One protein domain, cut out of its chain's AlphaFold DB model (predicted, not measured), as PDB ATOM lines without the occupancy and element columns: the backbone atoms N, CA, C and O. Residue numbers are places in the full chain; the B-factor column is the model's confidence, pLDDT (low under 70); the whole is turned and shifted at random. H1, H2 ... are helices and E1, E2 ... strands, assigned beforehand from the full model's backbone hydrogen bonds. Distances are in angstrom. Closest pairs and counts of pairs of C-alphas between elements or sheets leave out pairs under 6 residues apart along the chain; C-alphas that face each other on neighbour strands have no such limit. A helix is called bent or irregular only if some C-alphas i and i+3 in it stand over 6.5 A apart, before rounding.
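AT A GLANCE: This is residues 128 to 233 of the 233 residues of an uncharacterized protein of Bdellovibrionaceae bacterium (UniProt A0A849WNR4). A narrow, twisted sheet of three strands is covered on one face by two helices: H3 slants over it, and H2 stands up from it. H1 packs on H2 and only grazes the sheet; H4, beyond H3, touches that helix and also only grazes the sheet. The printed part has 106 residues with four named helices and three named strands, in the order H1 H2 E1 H3 H4 E2 E3, and its class is mixed, helices and strands. The sheet runs E1 E3 E2 and is mixed, E1 parallel to E3 and E2 antiparallel to it. The whole is compact, with a radius of gyration of the C-alphas of 13.1 A, and flat in outline, spanning 37 by 35 by 19 A.

IN THESE COORDINATES: Begin with E3, residues 225 to 232: find C-alpha 225 at (26.586, -15.892, 4.928) and follow the strand for 22.1 A to C-alpha 232 at (25.519, 6.163, 4.888). Beside it lie E2, residues 214 to 219, 17.0 A long, and E1, residues 178 to 181, 10.1 A. H2, residues 156 to 167, is 17.2 A long, and H3, residues 184 to 193, is 14.3 A. H1, residues 134 to 146, starts at C-alpha 134 at (41.568, -18.032, 1.825) and is 16.6 A long; it is only just irregular, C-alphas 141 and 144 being 6.52 A apart. H4, residues 203 to 209, is 10.0 A long.

HOW THE PARTS SIT: Look first at the hairpin E2 and E3, where N 216 and O 228 are 2.8 A apart, within hydrogen-bond range. On the other side of E3, N 179 of E1 and O 229 are within that range at 2.8 A. The sheet is only just strongly twisted, its C-alphas lying up to 4.3 A off the best plane. H2 and H3 are on the same face, at heights over the sheet of 11.7 A and 8.8 A. H2 lies over E3; its closest C-alphas to that strand are those of Leu 167 and Arg 226, 5.5 A apart. H3 runs slantwise to the strands, at 47 degrees to E3 on the local plane. H1 and H2 touch, closest at the C-alphas of Val 140 and Arg 160, 5.4 A, at a steep tilt of 56 degrees, opposite ways. H3 and H4 touch, closest at the C-alphas of Met 188 and Lys 203, 7.1 A. H1 and H4 are apart. Every O i to N i+4 pair is within hydrogen-bond range in H2 and H4, against 6 of 9 in H1 and 4 of 6 in H3.

THE WHOLE: The C-alphas farthest apart, those of Glu 132 and Lys 208, are 37.7 A from each other. The printed part has no cut, and no link is long. The mean pLDDT of the printed part is 77.7; look for values under 70 at, among others, residues 169 to 184 and 231 to 233.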
ATOM      1  N   SER A 128      36.760 -12.716  13.082       60.12
ATOM      2  CA  SER A 128      36.643 -14.160  13.288       60.12
ATOM      3  C   SER A 128      37.712 -14.941  12.534       60.12
ATOM      4  O   SER A 128      37.926 -16.107  12.841       60.12
ATOM      5  N   LEU A 129      38.347 -14.311  11.543       63.06
ATOM      6  CA  LEU A 129      39.365 -14.899  10.679       63.06
ATOM      7  C   LEU A 129      40.574 -13.967  10.563       63.06
ATOM      8  O   LEU A 129      40.438 -12.740  10.627       63.06
ATOM      9  N   SER A 130      41.750 -14.572  10.376       71.88
ATOM     10  CA  SER A 130      42.958 -13.857   9.961       71.88
ATOM     11  C   SER A 130      42.804 -13.380   8.521       71.88
ATOM     12  O   SER A 130      42.167 -14.048   7.700       71.88
ATOM     13  N   ARG A 131      43.440 -12.254   8.191       73.50
ATOM     14  CA  ARG A 131      43.460 -11.751   6.819       73.50
ATOM     15  C   ARG A 131      44.159 -12.702   5.858       73.50
ATOM     16  O   ARG A 131      43.861 -12.675   4.678       73.50
ATOM     17  N   GLU A 132      45.047 -13.559   6.345       78.06
ATOM     18  CA  GLU A 132      45.778 -14.537   5.530       78.06
ATOM     19  C   GLU A 132      44.924 -15.746   5.114       78.06
ATOM     20  O   GLU A 132      45.354 -16.556   4.296       78.06
ATOM     21  N   THR A 133      43.714 -15.885   5.665       82.88
ATOM     22  CA  THR A 133      42.828 -17.006   5.324       82.88
ATOM     23  C   THR A 133      42.316 -16.900   3.883       82.88
ATOM     24  O   THR A 133      42.028 -15.787   3.423       82.88
ATOM     25  N   PRO A 134      42.150 -18.030   3.166       91.38
ATOM     26  CA  PRO A 134      41.568 -18.032   1.825       91.38
ATOM     27  C   PRO A 134      40.208 -17.332   1.770       91.38
ATOM     28  O   PRO A 134      39.950 -16.569   0.845       91.38
ATOM     29  N   GLU A 135      39.362 -17.528   2.784       89.75
ATOM     30  CA  GLU A 135      38.038 -16.911   2.900       89.75
ATOM     31  C   GLU A 135      38.113 -15.383   2.910       89.75
ATOM     32  O   GLU A 135      37.329 -14.708   2.240       89.75
ATOM     33  N   TYR A 136      39.052 -14.826   3.679       88.94
ATOM     34  CA  TYR A 136      39.241 -13.385   3.755       88.94
ATOM     35  C   TYR A 136      39.832 -12.836   2.454       88.94
ATOM     36  O   TYR A 136      39.367 -11.815   1.944       88.94
ATOM     37  N   GLN A 137      40.839 -13.515   1.896       91.94
ATOM     38  CA  GLN A 137      41.482 -13.094   0.651       91.94
ATOM     39  C   GLN A 137      40.510 -13.117  -0.531       91.94
ATOM     40  O   GLN A 137      40.486 -12.163  -1.304       91.94
ATOM     41  N   ASP A 138      39.653 -14.132  -0.638       94.88
ATOM     42  CA  ASP A 138      38.583 -14.193  -1.641       94.88
ATOM     43  C   ASP A 138      37.549 -13.074  -1.453       94.88
ATOM     44  O   ASP A 138      37.166 -12.403  -2.415       94.88
ATOM     45  N   MET A 139      37.155 -12.781  -0.208       92.81
ATOM     46  CA  MET A 139      36.262 -11.655   0.069       92.81
ATOM     47  C   MET A 139      36.838 -10.337  -0.466       92.81
ATOM     48  O   MET A 139      36.127  -9.571  -1.115       92.81
ATOM     49  N   VAL A 140      38.123 -10.070  -0.221       89.75
ATOM     50  CA  VAL A 140      38.784  -8.818  -0.619       89.75
ATOM     51  C   VAL A 140      39.094  -8.769  -2.114       89.75
ATOM     52  O   VAL A 140      38.820  -7.752  -2.755       89.75
ATOM     53  N   ASN A 141      39.689  -9.826  -2.659       91.50
ATOM     54  CA  ASN A 141      40.299  -9.803  -3.989       91.50
ATOM     55  C   ASN A 141      39.356 -10.273  -5.092       91.50
ATOM     56  O   ASN A 141      39.545  -9.872  -6.230       91.50
ATOM     57  N   GLU A 142      38.311 -11.033  -4.764       92.44
ATOM     58  CA  GLU A 142      37.357 -11.530  -5.758       92.44
ATOM     59  C   GLU A 142      35.994 -10.865  -5.577       92.44
ATOM     60  O   GLU A 142      35.490 -10.186  -6.476       92.44
ATOM     61  N   LYS A 143      35.384 -10.995  -4.392       93.19
ATOM     62  CA  LYS A 143      33.993 -10.559  -4.177       93.19
ATOM     63  C   LYS A 143      33.859  -9.045  -4.138       93.19
ATOM     64  O   LYS A 143      33.079  -8.485  -4.903       93.19
ATOM     65  N   LEU A 144      34.596  -8.375  -3.255       90.69
ATOM     66  CA  LEU A 144      34.514  -6.921  -3.109       90.69
ATOM     67  C   LEU A 144      35.149  -6.195  -4.300       90.69
ATOM     68  O   LEU A 144      34.671  -5.125  -4.673       90.69
ATOM     69  N   LEU A 145      36.177  -6.783  -4.924       90.81
ATOM     70  CA  LEU A 145      36.793  -6.232  -6.131       90.81
ATOM     71  C   LEU A 145      35.826  -6.253  -7.315       90.81
ATOM     72  O   LEU A 145      35.613  -5.216  -7.930       90.81
ATOM     73  N   LYS A 146      35.172  -7.389  -7.593       89.81
ATOM     74  CA  LYS A 146      34.175  -7.504  -8.672       89.81
ATOM     75  C   LYS A 146      32.996  -6.539  -8.511       89.81
ATOM     76  O   LYS A 146      32.308  -6.235  -9.480       89.81
ATOM     77  N   MET A 147      32.740  -6.092  -7.285       87.62
ATOM     78  CA  MET A 147      31.687  -5.127  -6.970       87.62
ATOM     79  C   MET A 147      32.162  -3.676  -7.053       87.62
ATOM     80  O   MET A 147      31.373  -2.783  -6.761       87.62
ATOM     81  N   GLU A 148      33.409  -3.438  -7.462       89.50
ATOM     82  CA  GLU A 148      33.999  -2.106  -7.642       89.50
ATOM     83  C   GLU A 148      34.141  -1.334  -6.313       89.50
ATOM     84  O   GLU A 148      34.176  -0.100  -6.277       89.50
ATOM     85  N   VAL A 149      34.213  -2.040  -5.173       83.56
ATOM     86  CA  VAL A 149      34.365  -1.404  -3.854       83.56
ATOM     87  C   VAL A 149      35.742  -0.736  -3.765       83.56
ATOM     88  O   VAL A 149      36.782  -1.390  -3.875       83.56
ATOM     89  N   GLY A 150      35.738   0.580  -3.547       70.75
ATOM     90  CA  GLY A 150      36.934   1.419  -3.436       70.75
ATOM     91  C   GLY A 150      37.599   1.765  -4.774       70.75
ATOM     92  O   GLY A 150      38.635   2.428  -4.778       70.75
ATOM     93  N   GLU A 151      37.043   1.344  -5.915       72.75
ATOM     94  CA  GLU A 151      37.719   1.415  -7.225       72.75
ATOM     95  C   GLU A 151      37.961   2.847  -7.729       72.75
ATOM     96  O   GLU A 151      38.908   3.106  -8.465       72.75
ATOM     97  N   LEU A 152      37.192   3.824  -7.244       60.16
ATOM     98  CA  LEU A 152      37.341   5.237  -7.615       60.16
ATOM     99  C   LEU A 152      38.644   5.898  -7.102       60.16
ATOM    100  O   LEU A 152      38.831   7.098  -7.306       60.16
ATOM    101  N   LYS A 153      39.529   5.171  -6.398       55.84
ATOM    102  CA  LYS A 153      40.736   5.716  -5.750       55.84
ATOM    103  C   LYS A 153      41.981   4.854  -5.975       55.84
ATOM    104  O   LYS A 153      41.923   3.632  -6.018       55.84
ATOM    105  N   PHE A 154      43.143   5.513  -5.964       45.16
ATOM    106  CA  PHE A 154      44.484   4.921  -6.123       45.16
ATOM    107  C   PHE A 154      44.887   3.906  -5.017       45.16
ATOM    108  O   PHE A 154      45.939   3.293  -5.126       45.16
ATOM    109  N   ASN A 155      44.059   3.704  -3.974       50.00
ATOM    110  CA  ASN A 155      44.276   2.785  -2.839       50.00
ATOM    111  C   ASN A 155      43.047   1.878  -2.569       50.00
ATOM    112  O   ASN A 155      42.640   1.689  -1.421       50.00
ATOM    113  N   SER A 156      42.443   1.326  -3.624       68.00
ATOM    114  CA  SER A 156      41.167   0.588  -3.563       68.00
ATOM    115  C   SER A 156      41.175  -0.664  -2.666       68.00
ATOM    116  O   SER A 156      40.143  -1.063  -2.134       68.00
ATOM    117  N   GLU A 157      42.337  -1.287  -2.457       72.81
ATOM    118  CA  GLU A 157      42.477  -2.519  -1.669       72.81
ATOM    119  C   GLU A 157      42.223  -2.316  -0.171       72.81
ATOM    120  O   GLU A 157      41.643  -3.180   0.487       72.81
ATOM    121  N   MET A 158      42.617  -1.162   0.375       65.81
ATOM    122  CA  MET A 158      42.412  -0.871   1.794       65.81
ATOM    123  C   MET A 158      40.921  -0.738   2.115       65.81
ATOM    124  O   MET A 158      40.461  -1.296   3.107       65.81
ATOM    125  N   ASP A 159      40.152  -0.078   1.248       67.94
ATOM    126  CA  ASP A 159      38.702   0.063   1.411       67.94
ATOM    127  C   ASP A 159      38.004  -1.304   1.409       67.94
ATOM    128  O   ASP A 159      37.123  -1.564   2.230       67.94
ATOM    129  N   ARG A 160      38.450  -2.227   0.547       80.75
ATOM    130  CA  ARG A 160      37.950  -3.610   0.533       80.75
ATOM    131  C   ARG A 160      38.319  -4.372   1.798       80.75
ATOM    132  O   ARG A 160      37.463  -5.051   2.354       80.75
ATOM    133  N   LYS A 161      39.554  -4.234   2.289       75.12
ATOM    134  CA  LYS A 161      39.983  -4.835   3.563       75.12
ATOM    135  C   LYS A 161      39.134  -4.331   4.730       75.12
ATOM    136  O   LYS A 161      38.654  -5.138   5.511       75.12
ATOM    137  N   ILE A 162      38.855  -3.029   4.783       72.31
ATOM    138  CA  ILE A 162      37.974  -2.433   5.795       72.31
ATOM    139  C   ILE A 162      36.580  -3.067   5.749       72.31
ATOM    140  O   ILE A 162      36.054  -3.495   6.772       72.31
ATOM    141  N   VAL A 163      35.975  -3.163   4.566       79.38
ATOM    142  CA  VAL A 163      34.650  -3.782   4.423       79.38
ATOM    143  C   VAL A 163      34.678  -5.268   4.801       79.38
ATOM    144  O   VAL A 163      33.769  -5.743   5.485       79.38
ATOM    145  N   ALA A 164      35.721  -6.001   4.406       81.81
ATOM    146  CA  ALA A 164      35.899  -7.402   4.769       81.81
ATOM    147  C   ALA A 164      36.040  -7.587   6.286       81.81
ATOM    148  O   ALA A 164      35.360  -8.438   6.854       81.81
ATOM    149  N   ASP A 165      36.832  -6.759   6.966       73.00
ATOM    150  CA  ASP A 165      36.975  -6.816   8.424       73.00
ATOM    151  C   ASP A 165      35.620  -6.662   9.138       73.00
ATOM    152  O   ASP A 165      35.362  -7.367  10.113       73.00
ATOM    153  N   VAL A 166      34.722  -5.795   8.644       73.00
ATOM    154  CA  VAL A 166      33.356  -5.670   9.193       73.00
ATOM    155  C   VAL A 166      32.558  -6.953   8.976       73.00
ATOM    156  O   VAL A 166      31.906  -7.428   9.901       73.00
ATOM    157  N   LEU A 167      32.591  -7.521   7.769       81.44
ATOM    158  CA  LEU A 167      31.868  -8.757   7.447       81.44
ATOM    159  C   LEU A 167      32.346  -9.945   8.293       81.44
ATOM    160  O   LEU A 167      31.548 -10.819   8.631       81.44
ATOM    161  N   PHE A 168      33.629  -9.963   8.654       77.25
ATOM    162  CA  PHE A 168      34.228 -10.966   9.529       77.25
ATOM    163  C   PHE A 168      34.266 -10.548  11.003       77.25
ATOM    164  O   PHE A 168      34.884 -11.244  11.799       77.25
ATOM    165  N   ALA A 169      33.627  -9.454  11.412       69.00
ATOM    166  CA  ALA A 169      33.639  -9.026  12.807       69.00
ATOM    167  C   ALA A 169      32.955 -10.068  13.720       69.00
ATOM    168  O   ALA A 169      31.850 -10.531  13.444       69.00
ATOM    169  N   GLN A 170      33.605 -10.429  14.828       60.62
ATOM    170  CA  GLN A 170      33.041 -11.269  15.884       60.62
ATOM    171  C   GLN A 170      32.009 -10.471  16.669       60.62
ATOM    172  O   GLN A 170      32.355  -9.613  17.478       60.62
ATOM    173  N   THR A 171      30.738 -10.768  16.455       53.38
ATOM    174  CA  THR A 171      29.633 -10.152  17.182       53.38
ATOM    175  C   THR A 171      29.026 -11.123  18.190       53.38
ATOM    176  O   THR A 171      29.287 -12.327  18.170       53.38
ATOM    177  N   GLU A 172      28.215 -10.595  19.105       48.41
ATOM    178  CA  GLU A 172      27.324 -11.428  19.913       48.41
ATOM    179  C   GLU A 172      26.332 -12.178  19.006       48.41
ATOM    180  O   GLU A 172      26.010 -11.726  17.902       48.41
ATOM    181  N   ASN A 173      25.816 -13.320  19.470       53.88
ATOM    182  CA  ASN A 173      24.860 -14.113  18.698       53.88
ATOM    183  C   ASN A 173      23.679 -13.250  18.220       53.88
ATOM    184  O   ASN A 173      23.040 -12.559  19.012       53.88
ATOM    185  N   ASN A 174      23.369 -13.340  16.924       53.53
ATOM    186  CA  ASN A 174      22.316 -12.583  16.230       53.53
ATOM    187  C   ASN A 174      22.551 -11.068  16.086       53.53
ATOM    188  O   ASN A 174      21.672 -10.369  15.578       53.53
ATOM    189  N   VAL A 175      23.718 -10.540  16.466       58.69
ATOM    190  CA  VAL A 175      24.065  -9.132  16.226       58.69
ATOM    191  C   VAL A 175      24.740  -8.987  14.863       58.69
ATOM    192  O   VAL A 175      25.775  -9.594  14.598       58.69
ATOM    193  N   VAL A 176      24.170  -8.146  13.995       64.69
ATOM    194  CA  VAL A 176      24.758  -7.811  12.689       64.69
ATOM    195  C   VAL A 176      25.668  -6.583  12.842       64.69
ATOM    196  O   VAL A 176      25.201  -5.552  13.340       64.69
ATOM    197  N   PRO A 177      26.947  -6.651  12.428       64.50
ATOM    198  CA  PRO A 177      27.862  -5.521  12.526       64.50
ATOM    199  C   PRO A 177      27.398  -4.349  11.653       64.50
ATOM    200  O   PRO A 177      26.807  -4.525  10.586       64.50
ATOM    201  N   LYS A 178      27.664  -3.128  12.119       61.53
ATOM    202  CA  LYS A 178      27.276  -1.875  11.460       61.53
ATOM    203  C   LYS A 178      28.519  -1.166  10.910       61.53
ATOM    204  O   LYS A 178      29.515  -1.057  11.616       61.53
ATOM    205  N   PHE A 179      28.449  -0.643   9.688       66.81
ATOM    206  CA  PHE A 179      29.546   0.053   9.009       66.81
ATOM    207  C   PHE A 179      29.127   1.446   8.539       66.81
ATOM    208  O   PHE A 179      28.305   1.579   7.637       66.81
ATOM    209  N   ALA A 180      29.702   2.497   9.131       58.72
ATOM    210  CA  ALA A 180      29.538   3.870   8.641       58.72
ATOM    211  C   ALA A 180      30.517   4.108   7.528       58.72
ATOM    212  O   ALA A 180      31.717   3.895   7.704       58.72
ATOM    213  N   THR A 181      30.044   4.775   6.494       60.06
ATOM    214  CA  THR A 181      30.951   5.461   5.595       60.06
ATOM    215  C   THR A 181      30.230   6.614   4.910       60.06
ATOM    216  O   THR A 181      29.022   6.559   4.689       60.06
ATOM    217  N   GLY A 182      30.972   7.683   4.615       58.59
ATOM    218  CA  GLY A 182      30.556   8.744   3.689       58.59
ATOM    219  C   GLY A 182      31.153   8.559   2.289       58.59
ATOM    220  O   GLY A 182      30.905   9.376   1.393       58.59
ATOM    221  N   ASP A 183      31.962   7.509   2.110       63.47
ATOM    222  CA  ASP A 183      32.699   7.235   0.889       63.47
ATOM    223  C   ASP A 183      31.776   6.685  -0.191       63.47
ATOM    224  O   ASP A 183      31.265   5.568  -0.112       63.47
ATOM    225  N   TYR A 184      31.593   7.482  -1.234       68.12
ATOM    226  CA  TYR A 184      30.770   7.125  -2.376       68.12
ATOM    227  C   TYR A 184      31.270   5.867  -3.096       68.12
ATOM    228  O   TYR A 184      30.453   5.038  -3.502       68.12
ATOM    229  N   GLY A 185      32.594   5.693  -3.182       72.94
ATOM    230  CA  GLY A 185      33.229   4.521  -3.784       72.94
ATOM    231  C   GLY A 185      33.026   3.238  -2.981       72.94
ATOM    232  O   GLY A 185      33.407   2.174  -3.445       72.94
ATOM    233  N   ILE A 186      32.411   3.314  -1.800       78.75
ATOM    234  CA  ILE A 186      32.045   2.153  -0.988       78.75
ATOM    235  C   ILE A 186      30.520   2.042  -0.872       78.75
ATOM    236  O   ILE A 186      29.962   0.975  -1.121       78.75
ATOM    237  N   ILE A 187      29.821   3.141  -0.558       78.75
ATOM    238  CA  ILE A 187      28.360   3.158  -0.369       78.75
ATOM    239  C   ILE A 187      27.635   2.630  -1.603       78.75
ATOM    240  O   ILE A 187      26.774   1.764  -1.465       78.75
ATOM    241  N   MET A 188      27.941   3.150  -2.796       88.06
ATOM    242  CA  MET A 188      27.172   2.793  -3.991       88.06
ATOM    243  C   MET A 188      27.421   1.355  -4.443       88.06
ATOM    244  O   MET A 188      26.431   0.645  -4.635       88.06
ATOM    245  N   PRO A 189      28.678   0.879  -4.551       91.25
ATOM    246  CA  PRO A 189      28.976  -0.542  -4.717       91.25
ATOM    247  C   PRO A 189      28.197  -1.452  -3.767       91.25
ATOM    248  O   PRO A 189      27.475  -2.340  -4.208       91.25
ATOM    249  N   LEU A 190      28.246  -1.174  -2.464       90.31
ATOM    250  CA  LEU A 190      27.555  -1.980  -1.459       90.31
ATOM    251  C   LEU A 190      26.028  -1.874  -1.558       90.31
ATOM    252  O   LEU A 190      25.316  -2.854  -1.342       90.31
ATOM    253  N   CYS A 191      25.502  -0.707  -1.925       92.38
ATOM    254  CA  CYS A 191      24.076  -0.495  -2.147       92.38
ATOM    255  C   CYS A 191      23.547  -1.384  -3.283       92.38
ATOM    256  O   CYS A 191      22.483  -1.986  -3.122       92.38
ATOM    257  N   LYS A 192      24.313  -1.563  -4.374       91.12
ATOM    258  CA  LYS A 192      23.974  -2.492  -5.478       91.12
ATOM    259  C   LYS A 192      23.796  -3.942  -4.995       91.12
ATOM    260  O   LYS A 192      23.037  -4.696  -5.599       91.12
ATOM    261  N   MET A 193      24.456  -4.323  -3.901       88.06
ATOM    262  CA  MET A 193      24.408  -5.675  -3.323       88.06
ATOM    263  C   MET A 193      23.242  -5.873  -2.351       88.06
ATOM    264  O   MET A 193      22.859  -6.998  -2.040       88.06
ATOM    265  N   SER A 194      22.661  -4.784  -1.856       92.31
ATOM    266  CA  SER A 194      21.515  -4.847  -0.964       92.31
ATOM    267  C   SER A 194      20.229  -5.066  -1.751       92.31
ATOM    268  O   SER A 194      19.895  -4.287  -2.644       92.31
ATOM    269  N   LEU A 195      19.424  -6.054  -1.349       89.62
ATOM    270  CA  LEU A 195      18.108  -6.305  -1.951       89.62
ATOM    271  C   LEU A 195      17.195  -5.071  -1.931       89.62
ATOM    272  O   LEU A 195      16.367  -4.903  -2.825       89.62
ATOM    273  N   ARG A 196      17.354  -4.212  -0.915       90.00
ATOM    274  CA  ARG A 196      16.544  -3.003  -0.740       90.00
ATOM    275  C   ARG A 196      17.177  -1.781  -1.400       90.00
ATOM    276  O   ARG A 196      16.453  -1.002  -2.008       90.00
ATOM    277  N   CYS A 197      18.498  -1.611  -1.290       92.62
ATOM    278  CA  CYS A 197      19.166  -0.393  -1.755       92.62
ATOM    279  C   CYS A 197      19.437  -0.381  -3.267       92.62
ATOM    280  O   CYS A 197      19.409   0.696  -3.856       92.62
ATOM    281  N   ARG A 198      19.604  -1.548  -3.911       94.06
ATOM    282  CA  ARG A 198      20.115  -1.696  -5.293       94.06
ATOM    283  C   ARG A 198      19.426  -0.884  -6.390       94.06
ATOM    284  O   ARG A 198      19.996  -0.708  -7.459       94.06
ATOM    285  N   PHE A 199      18.198  -0.431  -6.155       92.50
ATOM    286  CA  PHE A 199      17.431   0.372  -7.107       92.50
ATOM    287  C   PHE A 199      17.731   1.875  -7.025       92.50
ATOM    288  O   PHE A 199      17.299   2.626  -7.897       92.50
ATOM    289  N   SER A 200      18.460   2.311  -5.996       91.44
ATOM    290  CA  SER A 200      18.869   3.704  -5.826       91.44
ATOM    291  C   SER A 200      19.969   4.032  -6.827       91.44
ATOM    292  O   SER A 200      20.987   3.341  -6.894       91.44
ATOM    293  N   LYS A 201      19.767   5.087  -7.611       87.69
ATOM    294  CA  LYS A 201      20.682   5.486  -8.687       87.69
ATOM    295  C   LYS A 201      21.679   6.540  -8.234       87.69
ATOM    296  O   LYS A 201      22.744   6.663  -8.830       87.69
ATOM    297  N   THR A 202      21.339   7.300  -7.195       86.56
ATOM    298  CA  THR A 202      22.150   8.428  -6.724       86.56
ATOM    299  C   THR A 202      22.466   8.328  -5.237       86.56
ATOM    300  O   THR A 202      21.738   7.710  -4.459       86.56
ATOM    301  N   LYS A 203      23.556   8.982  -4.820       76.00
ATOM    302  CA  LYS A 203      23.937   9.090  -3.404       76.00
ATOM    303  C   LYS A 203      22.839   9.748  -2.569       76.00
ATOM    304  O   LYS A 203      22.571   9.301  -1.457       76.00
ATOM    305  N   ASP A 204      22.210  10.788  -3.102       80.44
ATOM    306  CA  ASP A 204      21.190  11.546  -2.379       80.44
ATOM    307  C   ASP A 204      19.942  10.696  -2.122       80.44
ATOM    308  O   ASP A 204      19.374  10.750  -1.031       80.44
ATOM    309  N   GLU A 205      19.563   9.834  -3.071       85.94
ATOM    310  CA  GLU A 205      18.517   8.829  -2.859       85.94
ATOM    311  C   GLU A 205      18.898   7.845  -1.753       85.94
ATOM    312  O   GLU A 205      18.070   7.562  -0.885       85.94
ATOM    313  N   VAL A 206      20.143   7.357  -1.741       76.12
ATOM    314  CA  VAL A 206      20.619   6.438  -0.697       76.12
ATOM    315  C   VAL A 206      20.587   7.107   0.676       76.12
ATOM    316  O   VAL A 206      20.036   6.546   1.620       76.12
ATOM    317  N   LEU A 207      21.110   8.328   0.796       71.62
ATOM    318  CA  LEU A 207      21.113   9.081   2.054       71.62
ATOM    319  C   LEU A 207      19.699   9.400   2.549       71.62
ATOM    320  O   LEU A 207      19.432   9.313   3.749       71.62
ATOM    321  N   LYS A 208      18.785   9.746   1.638       75.19
ATOM    322  CA  LYS A 208      17.397  10.087   1.963       75.19
ATOM    323  C   LYS A 208      16.586   8.860   2.377       75.19
ATOM    324  O   LYS A 208      15.916   8.887   3.408       75.19
ATOM    325  N   ASN A 209      16.647   7.792   1.586       77.12
ATOM    326  CA  ASN A 209      15.772   6.627   1.732       77.12
ATOM    327  C   ASN A 209      16.340   5.571   2.691       77.12
ATOM    328  O   ASN A 209      15.580   4.808   3.285       77.12
ATOM    329  N   PHE A 210      17.662   5.549   2.877       78.94
ATOM    330  CA  PHE A 210      18.377   4.597   3.730       78.94
ATOM    331  C   PHE A 210      19.192   5.313   4.812       78.94
ATOM    332  O   PHE A 210      20.291   4.895   5.167       78.94
ATOM    333  N   SER A 211      18.635   6.380   5.391       66.19
ATOM    334  CA  SER A 211      19.253   7.137   6.495       66.19
ATOM    335  C   SER A 211      19.540   6.288   7.748       66.19
ATOM    336  O   SER A 211      20.486   6.568   8.492       66.19
ATOM    337  N   GLN A 212      18.749   5.227   7.949       62.06
ATOM    338  CA  GLN A 212      18.913   4.208   8.998       62.06
ATOM    339  C   GLN A 212      19.771   3.010   8.551       62.06
ATOM    340  O   GLN A 212      19.970   2.064   9.310       62.06
ATOM    341  N   GLY A 213      20.295   3.059   7.327       72.31
ATOM    342  CA  GLY A 213      21.153   2.050   6.733       72.31
ATOM    343  C   GLY A 213      20.445   1.013   5.875       72.31
ATOM    344  O   GLY A 213      19.217   0.956   5.778       72.31
ATOM    345  N   PHE A 214      21.259   0.185   5.229       83.31
ATOM    346  CA  PHE A 214      20.829  -0.941   4.411       83.31
ATOM    347  C   PHE A 214      21.711  -2.160   4.677       83.31
ATOM    348  O   PHE A 214      22.908  -2.037   4.918       83.31
ATOM    349  N   GLU A 215      21.116  -3.348   4.644       86.56
ATOM    350  CA  GLU A 215      21.848  -4.593   4.875       86.56
ATOM    351  C   GLU A 215      22.520  -5.081   3.590       86.56
ATOM    352  O   GLU A 215      21.918  -5.049   2.510       86.56
ATOM    353  N   VAL A 216      23.751  -5.559   3.734       91.62
ATOM    354  CA  VAL A 216      24.521  -6.274   2.719       91.62
ATOM    355  C   VAL A 216      24.809  -7.669   3.249       91.62
ATOM    356  O   VAL A 216      25.186  -7.834   4.410       91.62
ATOM    357  N   GLN A 217      24.628  -8.664   2.387       93.12
ATOM    358  CA  GLN A 217      24.924 -10.056   2.692       93.12
ATOM    359  C   GLN A 217      25.861 -10.616   1.625       93.12
ATOM    360  O   GLN A 217      25.628 -10.430   0.430       93.12
ATOM    361  N   LEU A 218      26.911 -11.296   2.067       92.75
ATOM    362  CA  LEU A 218      27.921 -11.919   1.223       92.75
ATOM    363  C   LEU A 218      28.261 -13.296   1.771       92.75
ATOM    364  O   LEU A 218      28.573 -13.436   2.947       92.75
ATOM    365  N   THR A 219      28.223 -14.313   0.923       93.06
ATOM    366  CA  THR A 219      28.662 -15.662   1.294       93.06
ATOM    367  C   THR A 219      30.177 -15.758   1.146       93.06
ATOM    368  O   THR A 219      30.674 -15.356   0.097       93.06
ATOM    369  N   ASP A 220      30.913 -16.258   2.139       90.62
ATOM    370  CA  ASP A 220      32.358 -16.533   2.023       90.62
ATOM    371  C   ASP A 220      32.649 -17.869   1.303       90.62
ATOM    372  O   ASP A 220      31.721 -18.567   0.879       90.62
ATOM    373  N   LEU A 221      33.931 -18.210   1.104       89.62
ATOM    374  CA  LEU A 221      34.331 -19.462   0.436       89.62
ATOM    375  C   LEU A 221      33.846 -20.723   1.163       89.62
ATOM    376  O   LEU A 221      33.608 -21.738   0.514       89.62
ATOM    377  N   SER A 222      33.665 -20.668   2.484       88.38
ATOM    378  CA  SER A 222      33.170 -21.795   3.278       88.38
ATOM    379  C   SER A 222      31.643 -21.950   3.203       88.38
ATOM    380  O   SER A 222      31.082 -22.835   3.848       88.38
ATOM    381  N   GLY A 223      30.948 -21.090   2.451       90.31
ATOM    382  CA  GLY A 223      29.488 -21.100   2.339       90.31
ATOM    383  C   GLY A 223      28.767 -20.353   3.465       90.31
ATOM    384  O   GLY A 223      27.536 -20.392   3.529       90.31
ATOM    385  N   VAL A 224      29.486 -19.649   4.345       89.81
ATOM    386  CA  VAL A 224      28.886 -18.907   5.461       89.81
ATOM    387  C   VAL A 224      28.417 -17.539   4.980       89.81
ATOM    388  O   VAL A 224      29.180 -16.757   4.411       89.81
ATOM    389  N   VAL A 225      27.149 -17.212   5.241       91.44
ATOM    390  CA  VAL A 225      26.586 -15.892   4.928       91.44
ATOM    391  C   VAL A 225      27.037 -14.875   5.975       91.44
ATOM    392  O   VAL A 225      26.583 -14.890   7.120       91.44
ATOM    393  N   ARG A 226      27.905 -13.954   5.564       86.62
ATOM    394  CA  ARG A 226      28.345 -12.787   6.330       86.62
ATOM    395  C   ARG A 226      27.413 -11.617   6.063       86.62
ATOM    396  O   ARG A 226      27.048 -11.353   4.918       86.62
ATOM    397  N   LYS A 227      27.020 -10.911   7.119       85.06
ATOM    398  CA  LYS A 227      26.080  -9.790   7.036       85.06
ATOM    399  C   LYS A 227      26.688  -8.545   7.644       85.06
ATOM    400  O   LYS A 227      27.401  -8.632   8.637       85.06
ATOM    401  N   MET A 228      26.340  -7.392   7.096       81.12
ATOM    402  CA  MET A 228      26.579  -6.100   7.730       81.12
ATOM    403  C   MET A 228      25.453  -5.124   7.396       81.12
ATOM    404  O   MET A 228      24.811  -5.235   6.351       81.12
ATOM    405  N   VAL A 229      25.250  -4.126   8.248       75.44
ATOM    406  CA  VAL A 229      24.392  -2.971   7.957       75.44
ATOM    407  C   VAL A 229      25.272  -1.777   7.614       75.44
ATOM    408  O   VAL A 229      26.038  -1.305   8.450       75.44
ATOM    409  N   VAL A 230      25.146  -1.256   6.399       75.00
ATOM    410  CA  VAL A 230      25.853  -0.055   5.945       75.00
ATOM    411  C   VAL A 230      25.040   1.175   6.317       75.00
ATOM    412  O   VAL A 230      23.859   1.264   5.994       75.00
ATOM    413  N   LEU A 231      25.674   2.132   6.984       62.50
ATOM    414  CA  LEU A 231      25.078   3.367   7.477       62.50
ATOM    415  C   LEU A 231      25.680   4.547   6.707       62.50
ATOM    416  O   LEU A 231      26.793   4.977   7.023       62.50
ATOM    417  N   PRO A 232      24.978   5.081   5.692       59.81
ATOM    418  CA  PRO A 232      25.519   6.163   4.888       59.81
ATOM    419  C   PRO A 232      25.599   7.462   5.724       59.81
ATOM    420  O   PRO A 232      24.700   7.772   6.528       59.81
ATOM    421  N   LEU A 233      26.728   8.174   5.599       55.41
ATOM    422  CA  LEU A 233      27.030   9.449   6.271       55.41
ATOM    423  C   LEU A 233      26.904  10.657   5.334       55.41
ATOM    424  O   LEU A 233      27.360  10.572   4.168       55.41
TER     425      LEU A 233